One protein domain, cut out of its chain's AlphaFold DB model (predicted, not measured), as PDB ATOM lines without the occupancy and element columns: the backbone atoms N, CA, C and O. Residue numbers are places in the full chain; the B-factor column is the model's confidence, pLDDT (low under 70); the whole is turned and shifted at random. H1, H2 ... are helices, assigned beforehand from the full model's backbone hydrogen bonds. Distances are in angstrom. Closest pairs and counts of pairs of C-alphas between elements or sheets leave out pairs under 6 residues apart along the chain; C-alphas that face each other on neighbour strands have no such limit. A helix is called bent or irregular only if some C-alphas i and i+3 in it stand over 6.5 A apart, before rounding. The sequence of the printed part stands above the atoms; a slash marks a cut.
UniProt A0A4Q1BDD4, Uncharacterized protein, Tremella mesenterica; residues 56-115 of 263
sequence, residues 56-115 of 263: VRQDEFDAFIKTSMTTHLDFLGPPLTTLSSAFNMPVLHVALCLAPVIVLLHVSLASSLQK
ATOM      1  N   VAL A  56     -61.874  31.532  -1.974       74.50
ATOM      2  CA  VAL A  56     -62.735  31.758  -0.801       74.50
ATOM      3  C   VAL A  56     -62.492  30.697   0.280       74.50
ATOM      4  O   VAL A  56     -62.345  31.035   1.450       74.50
ATOM      5  N   ARG A  57     -62.370  29.414  -0.094       70.56
ATOM      6  CA  ARG A  57     -62.052  28.344   0.872       70.56
ATOM      7  C   ARG A  57     -60.675  28.510   1.501       70.56
ATOM      8  O   ARG A  57     -60.499  28.185   2.673       70.56
ATOM      9  N   GLN A  58     -59.703  28.963   0.718       78.12
ATOM     10  CA  GLN A  58     -58.347  29.155   1.206       78.12
ATOM     11  C   GLN A  58     -58.257  30.358   2.151       78.12
ATOM     12  O   GLN A  58     -57.674  30.228   3.223       78.12
ATOM     13  N   ASP A  59     -58.933  31.462   1.829       79.62
ATOM     14  CA  ASP A  59     -59.050  32.637   2.698       79.62
ATOM     15  C   ASP A  59     -59.754  32.291   4.024       79.62
ATOM     16  O   ASP A  59     -59.304  32.702   5.095       79.62
ATOM     17  N   GLU A  60     -60.837  31.504   3.980       75.75
ATOM     18  CA  GLU A  60     -61.533  31.022   5.181       75.75
ATOM     19  C   GLU A  60     -60.631  30.120   6.037       75.75
ATOM     20  O   GLU A  60     -60.601  30.250   7.265       75.75
ATOM     21  N   PHE A  61     -59.866  29.229   5.402       72.19
ATOM     22  CA  PHE A  61     -58.920  28.356   6.093       72.19
ATOM     23  C   PHE A  61     -57.778  29.152   6.731       72.19
ATOM     24  O   PHE A  61     -57.469  28.945   7.904       72.19
ATOM     25  N   ASP A  62     -57.196  30.106   6.010       76.56
ATOM     26  CA  ASP A  62     -56.115  30.948   6.516       76.56
ATOM     27  C   ASP A  62     -56.603  31.876   7.632       76.56
ATOM     28  O   ASP A  62     -55.918  32.045   8.646       76.56
ATOM     29  N   ALA A  63     -57.817  32.422   7.520       78.12
ATOM     30  CA  ALA A  63     -58.453  33.179   8.592       78.12
ATOM     31  C   ALA A  63     -58.688  32.306   9.833       78.12
ATOM     32  O   ALA A  63     -58.397  32.734  10.956       78.12
ATOM     33  N   PHE A  64     -59.150  31.067   9.652       70.00
ATOM     34  CA  PHE A  64     -59.315  30.104  10.739       70.00
ATOM     35  C   PHE A  64     -57.977  29.758  11.406       70.00
ATOM     36  O   PHE A  64     -57.877  29.814  12.637       70.00
ATOM     37  N   ILE A  65     -56.937  29.457  10.622       69.38
ATOM     38  CA  ILE A  65     -55.583  29.172  11.114       69.38
ATOM     39  C   ILE A  65     -55.059  30.374  11.893       69.38
ATOM     40  O   ILE A  65     -54.586  30.211  13.014       69.38
ATOM     41  N   LYS A  66     -55.183  31.586  11.344       73.12
ATOM     42  CA  LYS A  66     -54.696  32.815  11.974       73.12
ATOM     43  C   LYS A  66     -55.406  33.089  13.295       73.12
ATOM     44  O   LYS A  66     -54.736  33.395  14.272       73.12
ATOM     45  N   THR A  67     -56.726  32.920  13.342       71.38
ATOM     46  CA  THR A  67     -57.535  33.128  14.557       71.38
ATOM     47  C   THR A  67     -57.254  32.064  15.622       71.38
ATOM     48  O   THR A  67     -57.162  32.366  16.813       71.38
ATOM     49  N   SER A  68     -57.062  30.814  15.200       64.12
ATOM     50  CA  SER A  68     -56.667  29.715  16.091       64.12
ATOM     51  C   SER A  68     -55.248  29.922  16.623       64.12
ATOM     52  O   SER A  68     -54.975  29.713  17.800       64.12
ATOM     53  N   MET A  69     -54.331  30.386  15.774       68.81
ATOM     54  CA  MET A  69     -52.957  30.685  16.161       68.81
ATOM     55  C   MET A  69     -52.905  31.848  17.146       68.81
ATOM     56  O   MET A  69     -52.262  31.701  18.175       68.81
ATOM     57  N   THR A  70     -53.591  32.968  16.899       74.50
ATOM     58  CA  THR A  70     -53.545  34.138  17.796       74.50
ATOM     59  C   THR A  70     -54.122  33.844  19.175       74.50
ATOM     60  O   THR A  70     -53.503  34.185  20.177       74.50
ATOM     61  N   THR A  71     -55.255  33.146  19.248       71.75
ATOM     62  CA  THR A  71     -55.896  32.811  20.533       71.75
ATOM     63  C   THR A  71     -55.059  31.876  21.408       71.75
ATOM     64  O   THR A  71     -55.139  31.947  22.636       71.75
ATOM     65  N   HIS A  72     -54.231  31.020  20.807       66.62
ATOM     66  CA  HIS A  72     -53.369  30.095  21.541       66.62
ATOM     67  C   HIS A  72     -51.933  30.615  21.725       66.62
ATOM     68  O   HIS A  72     -51.304  30.300  22.739       66.62
ATOM     69  N   LEU A  73     -51.417  31.443  20.811       71.38
ATOM     70  CA  LEU A  73     -50.070  32.021  20.885       71.38
ATOM     71  C   LEU A  73     -49.879  32.907  22.111       71.38
ATOM     72  O   LEU A  73     -48.815  32.839  22.720       71.38
ATOM     73  N   ASP A  74     -50.892  33.668  22.519       76.31
ATOM     74  CA  ASP A  74     -50.780  34.537  23.698       76.31
ATOM     75  C   ASP A  74     -50.591  33.733  24.993       76.31
ATOM     76  O   ASP A  74     -49.886  34.160  25.908       76.31
ATOM     77  N   PHE A  75     -51.164  32.527  25.058       79.44
ATOM     78  CA  PHE A  75     -51.033  31.644  26.217       79.44
ATOM     79  C   PHE A  75     -49.745  30.809  26.181       79.44
ATOM     80  O   PHE A  75     -49.115  30.571  27.211       79.44
ATOM     81  N   LEU A  76     -49.341  30.356  24.991       77.00
ATOM     82  CA  LEU A  76     -48.177  29.488  24.799       77.00
ATOM     83  C   LEU A  76     -46.858  30.258  24.647       77.00
ATOM     84  O   LEU A  76     -45.802  29.720  24.979       77.00
ATOM     85  N   GLY A  77     -46.894  31.509  24.192       82.50
ATOM     86  CA  GLY A  77     -45.716  32.334  23.924       82.50
ATOM     87  C   GLY A  77     -44.821  32.545  25.150       82.50
ATOM     88  O   GLY A  77     -43.651  32.162  25.097       82.50
ATOM     89  N   PRO A  78     -45.336  33.089  26.269       88.69
ATOM     90  CA  PRO A  78     -44.540  33.329  27.476       88.69
ATOM     91  C   PRO A  78     -43.838  32.082  28.061       88.69
ATOM     92  O   PRO A  78     -42.650  32.169  28.387       88.69
ATOM     93  N   PRO A  79     -44.485  30.901  28.185       87.00
ATOM     94  CA  PRO A  79     -43.780  29.708  28.652       87.00
ATOM     95  C   PRO A  79     -42.758  29.194  27.628       87.00
ATOM     96  O   PRO A  79     -41.682  28.748  28.026       87.00
ATOM     97  N   LEU A  80     -43.030  29.304  26.323       87.19
ATOM     98  CA  LEU A  80     -42.084  28.919  25.268       87.19
ATOM     99  C   LEU A  80     -40.817  29.778  25.267       87.19
ATOM    100  O   LEU A  80     -39.718  29.236  25.147       87.19
ATOM    101  N   THR A  81     -40.945  31.094  25.433       89.06
ATOM    102  CA  THR A  81     -39.792  32.004  25.512       89.06
ATOM    103  C   THR A  81     -39.004  31.804  26.804       89.06
ATOM    104  O   THR A  81     -37.773  31.807  26.771       89.06
ATOM    105  N   THR A  82     -39.685  31.532  27.923       94.94
ATOM    106  CA  THR A  82     -39.035  31.199  29.201       94.94
ATOM    107  C   THR A  82     -38.221  29.907  29.092       94.94
ATOM    108  O   THR A  82     -37.058  29.875  29.492       94.94
ATOM    109  N   LEU A  83     -38.793  28.855  28.497       89.94
ATOM    110  CA  LEU A  83     -38.099  27.584  28.265       89.94
ATOM    111  C   LEU A  83     -36.944  27.744  27.266       89.94
ATOM    112  O   LEU A  83     -35.858  27.222  27.495       89.94
ATOM    113  N   SER A  84     -37.147  28.500  26.188       94.81
ATOM    114  CA  SER A  84     -36.099  28.822  25.211       94.81
ATOM    115  C   SER A  84     -34.900  29.514  25.856       94.81
ATOM    116  O   SER A  84     -33.767  29.099  25.611       94.81
ATOM    117  N   SER A  85     -35.149  30.489  26.736       95.19
ATOM    118  CA  SER A  85     -34.108  31.163  27.517       95.19
ATOM    119  C   SER A  85     -33.404  30.201  28.483       95.19
ATOM    120  O   SER A  85     -32.178  30.136  28.508       95.19
ATOM    121  N   ALA A  86     -34.161  29.375  29.213       96.25
ATOM    122  CA  ALA A  86     -33.603  28.420  30.173       96.25
ATOM    123  C   ALA A  86     -32.701  27.357  29.518       96.25
ATOM    124  O   ALA A  86     -31.684  26.969  30.090       96.25
ATOM    125  N   PHE A  87     -33.062  26.895  28.319       94.75
ATOM    126  CA  PHE A  87     -32.315  25.871  27.588       94.75
ATOM    127  C   PHE A  87     -31.301  26.436  26.584       94.75
ATOM    128  O   PHE A  87     -30.591  25.653  25.955       94.75
ATOM    129  N   ASN A  88     -31.216  27.764  26.423       95.75
ATOM    130  CA  ASN A  88     -30.415  28.423  25.384       95.75
ATOM    131  C   ASN A  88     -30.650  27.835  23.974       95.75
ATOM    132  O   ASN A  88     -29.718  27.675  23.186       95.75
ATOM    133  N   MET A  89     -31.899  27.492  23.646       94.00
ATOM    134  CA  MET A  89     -32.279  26.942  22.337       94.00
ATOM    135  C   MET A  89     -33.224  27.892  21.600       94.00
ATOM    136  O   MET A  89     -34.024  28.561  22.254       94.00
ATOM    137  N   PRO A  90     -33.230  27.921  20.252       94.38
ATOM    138  CA  PRO A  90     -34.224  28.682  19.501       94.38
ATOM    139  C   PRO A  90     -35.651  28.226  19.837       94.38
ATOM    140  O   PRO A  90     -35.918  27.024  19.890       94.38
ATOM    141  N   VAL A  91     -36.580  29.177  19.988       83.94
ATOM    142  CA  VAL A  91     -37.994  28.932  20.359       83.94
ATOM    143  C   VAL A  91     -38.654  27.866  19.478       83.94
ATOM    144  O   VAL A  91     -39.415  27.042  19.979       83.94
ATOM    145  N   LEU A  92     -38.309  27.824  18.187       85.69
ATOM    146  CA  LEU A  92     -38.810  26.823  17.241       85.69
ATOM    147  C   LEU A  92     -38.494  25.383  17.681       85.69
ATOM    148  O   LEU A  92     -39.362  24.520  17.623       85.69
ATOM    149  N   HIS A  93     -37.269  25.123  18.146       86.06
ATOM    150  CA  HIS A  93     -36.851  23.784  18.570       86.06
ATOM    151  C   HIS A  93     -37.557  23.378  19.860       86.06
ATOM    152  O   HIS A  93     -38.013  22.245  19.989       86.06
ATOM    153  N   VAL A  94     -37.717  24.325  20.789       87.31
ATOM    154  CA  VAL A  94     -38.480  24.101  22.020       87.31
ATOM    155  C   VAL A  94     -39.937  23.782  21.696       87.31
ATOM    156  O   VAL A  94     -40.461  22.809  22.225       87.31
ATOM    157  N   ALA A  95     -40.570  24.525  20.781       83.75
ATOM    158  CA  ALA A  95     -41.931  24.252  20.321       83.75
ATOM    159  C   ALA A  95     -42.061  22.867  19.671       83.75
ATOM    160  O   ALA A  95     -42.989  22.127  19.995       83.75
ATOM    161  N   LEU A  96     -41.110  22.493  18.809       85.81
ATOM    162  CA  LEU A  96     -41.103  21.195  18.135       85.81
ATOM    163  C   LEU A  96     -40.969  20.032  19.132       85.81
ATOM    164  O   LEU A  96     -41.633  19.012  18.975       85.81
ATOM    165  N   CYS A  97     -40.153  20.200  20.176       87.25
ATOM    166  CA  CYS A  97     -39.998  19.221  21.252       87.25
ATOM    167  C   CYS A  97     -41.217  19.175  22.190       87.25
ATOM    168  O   CYS A  97     -41.591  18.097  22.652       87.25
ATOM    169  N   LEU A  98     -41.854  20.319  22.469       85.88
ATOM    170  CA  LEU A  98     -43.026  20.394  23.349       85.88
ATOM    171  C   LEU A  98     -44.294  19.852  22.685       85.88
ATOM    172  O   LEU A  98     -45.128  19.267  23.367       85.88
ATOM    173  N   ALA A  99     -44.447  20.025  21.371       80.75
ATOM    174  CA  ALA A  99     -45.627  19.595  20.627       80.75
ATOM    175  C   ALA A  99     -46.007  18.116  20.862       80.75
ATOM    176  O   ALA A  99     -47.137  17.869  21.290       80.75
ATOM    177  N   PRO A 100     -45.116  17.117  20.681       83.19
ATOM    178  CA  PRO A 100     -45.462  15.719  20.938       83.19
ATOM    179  C   PRO A 100     -45.767  15.457  22.416       83.19
ATOM    180  O   PRO A 100     -46.653  14.662  22.719       83.19
ATOM    181  N   VAL A 101     -45.097  16.152  23.341       85.38
ATOM    182  CA  VAL A 101     -45.364  16.037  24.784       85.38
ATOM    183  C   VAL A 101     -46.763  16.553  25.112       85.38
ATOM    184  O   VAL A 101     -47.506  15.883  25.822       85.38
ATOM    185  N   ILE A 102     -47.156  17.701  24.557       80.06
ATOM    186  CA  ILE A 102     -48.494  18.275  24.724       80.06
ATOM    187  C   ILE A 102     -49.551  17.358  24.112       80.06
ATOM    188  O   ILE A 102     -50.589  17.165  24.737       80.06
ATOM    189  N   VAL A 103     -49.300  16.769  22.938       75.81
ATOM    190  CA  VAL A 103     -50.225  15.817  22.300       75.81
ATOM    191  C   VAL A 103     -50.385  14.564  23.156       75.81
ATOM    192  O   VAL A 103     -51.510  14.166  23.450       75.81
ATOM    193  N   LEU A 104     -49.288  13.965  23.620       80.50
ATOM    194  CA  LEU A 104     -49.331  12.793  24.496       80.50
ATOM    195  C   LEU A 104     -50.021  13.106  25.822       80.50
ATOM    196  O   LEU A 104     -50.825  12.302  26.297       80.50
ATOM    197  N   LEU A 105     -49.749  14.276  26.398       79.38
ATOM    198  CA  LEU A 105     -50.403  14.740  27.613       79.38
ATOM    199  C   LEU A 105     -51.895  14.960  27.370       79.38
ATOM    200  O   LEU A 105     -52.689  14.495  28.175       79.38
ATOM    201  N   HIS A 106     -52.292  15.578  26.258       74.06
ATOM    202  CA  HIS A 106     -53.699  15.754  25.897       74.06
ATOM    203  C   HIS A 106     -54.400  14.415  25.722       74.06
ATOM    204  O   HIS A 106     -55.471  14.225  26.282       74.06
ATOM    205  N   VAL A 107     -53.802  13.463  25.008       70.12
ATOM    206  CA  VAL A 107     -54.388  12.131  24.806       70.12
ATOM    207  C   VAL A 107     -54.484  11.369  26.130       70.12
ATOM    208  O   VAL A 107     -55.509  10.742  26.410       70.12
ATOM    209  N   SER A 108     -53.458  11.450  26.977       73.31
ATOM    210  CA  SER A 108     -53.423  10.775  28.282       73.31
ATOM    211  C   SER A 108     -54.407  11.397  29.268       73.31
ATOM    212  O   SER A 108     -55.153  10.687  29.943       73.31
ATOM    213  N   LEU A 109     -54.447  12.729  29.323       69.50
ATOM    214  CA  LEU A 109     -55.342  13.493  30.177       69.50
ATOM    215  C   LEU A 109     -56.783  13.337  29.702       69.50
ATOM    216  O   LEU A 109     -57.639  13.054  30.529       69.50
ATOM    217  N   ALA A 110     -57.052  13.408  28.397       69.19
ATOM    218  CA  ALA A 110     -58.361  13.095  27.833       69.19
ATOM    219  C   ALA A 110     -58.773  11.666  28.195       69.19
ATOM    220  O   ALA A 110     -59.857  11.480  28.727       69.19
ATOM    221  N   SER A 111     -57.894  10.673  28.044       66.94
ATOM    222  CA  SER A 111     -58.194   9.277  28.402       66.94
ATOM    223  C   SER A 111     -58.444   9.070  29.902       66.94
ATOM    224  O   SER A 111     -59.239   8.212  30.290       66.94
ATOM    225  N   SER A 112     -57.768   9.837  30.760       69.94
ATOM    226  CA  SER A 112     -57.931   9.768  32.215       69.94
ATOM    227  C   SER A 112     -59.183  10.513  32.680       69.94
ATOM    228  O   SER A 112     -60.008   9.958  33.404       69.94
ATOM    229  N   LEU A 113     -59.370  11.745  32.207       65.06
ATOM    230  CA  LEU A 113     -60.553  12.561  32.471       65.06
ATOM    231  C   LEU A 113     -61.802  11.895  31.908       65.06
ATOM    232  O   LEU A 113     -62.830  11.899  32.568       65.06
ATOM    233  N   GLN A 114     -61.724  11.235  30.756       63.41
ATOM    234  CA  GLN A 114     -62.847  10.523  30.159       63.41
ATOM    235  C   GLN A 114     -63.353   9.377  31.034       63.41
ATOM    236  O   GLN A 114     -64.494   8.983  30.849       63.41
ATOM    237  N   LYS A 115     -62.589   8.866  32.007       65.69
ATOM    238  CA  LYS A 115     -63.091   7.866  32.970       65.69
ATOM    239  C   LYS A 115     -63.868   8.474  34.136       65.69
ATOM    240  O   LYS A 115     -64.610   7.759  34.797       65.69
TER     241      LYS A 115
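This is residues 56 to 115 of the 263 residues of an uncharacterized protein of Tremella mesenterica (UniProt A0A4Q1BDD4). Two long helices meet at a corner, making an open L with little packed between its limbs. The first, H1, is bent into arms H1a and H1b; the short arm H1b and residues 91 to 95 of H2 make the corner, while residues 56 to 75 and 99 to 115 stick out as two free limbs. The printed part has 60 residues with two named helices, H1 then H2, and no named strand; its class is all helix. It is loose, with a radius of gyration of the C-alphas of 14.8 A, and flat, spanning 42 by 38 by 16 A.

Find C-alpha 56 at (-62.735, 31.758, -0.801), where H1, residues 56 to 87, begins. By its hydrogen bonds it was assigned as one helix, but it is bent: C-alphas 75 and 78 are 6.8 A apart. H1a, residues 56 to 75, is 29.4 A long; H1b, residues 78 to 87, begins at (-44.540, 33.329, 27.476) and is 14.3 A long. After a tight link of 3 residues, H2 runs 30.4 A from residue 91 to 113, ending at (-60.553, 12.561, 32.471).

At the bend, H1a and H1b stand at a steep tilt of 66 degrees. H2 touches H1b with residues 91 to 95 alone; look at Ser 84 and Val 91, whose C-alphas are the closest, 5.2 A apart. The two run opposite ways at a steep tilt of 61 degrees. H1a and H2 are apart. H2 has a kink of 31 degrees near residue 98, yet is neither bent nor irregular, but only just: C-alphas 97 and 100 are 6.5 A apart. Each O i to N i+4 pair is within hydrogen-bond range in H1b, against 14 of 16 in H1a and 17 of 19 in H2.

The two C-alphas farthest apart are those of Val 56 and Ala 86, at 42.7 A. The printed part has no cut. Mean pLDDT of the printed part is 79.4; look for values under 70 at residues 65, 68 to 69, 72 and 109 to 115 of this model.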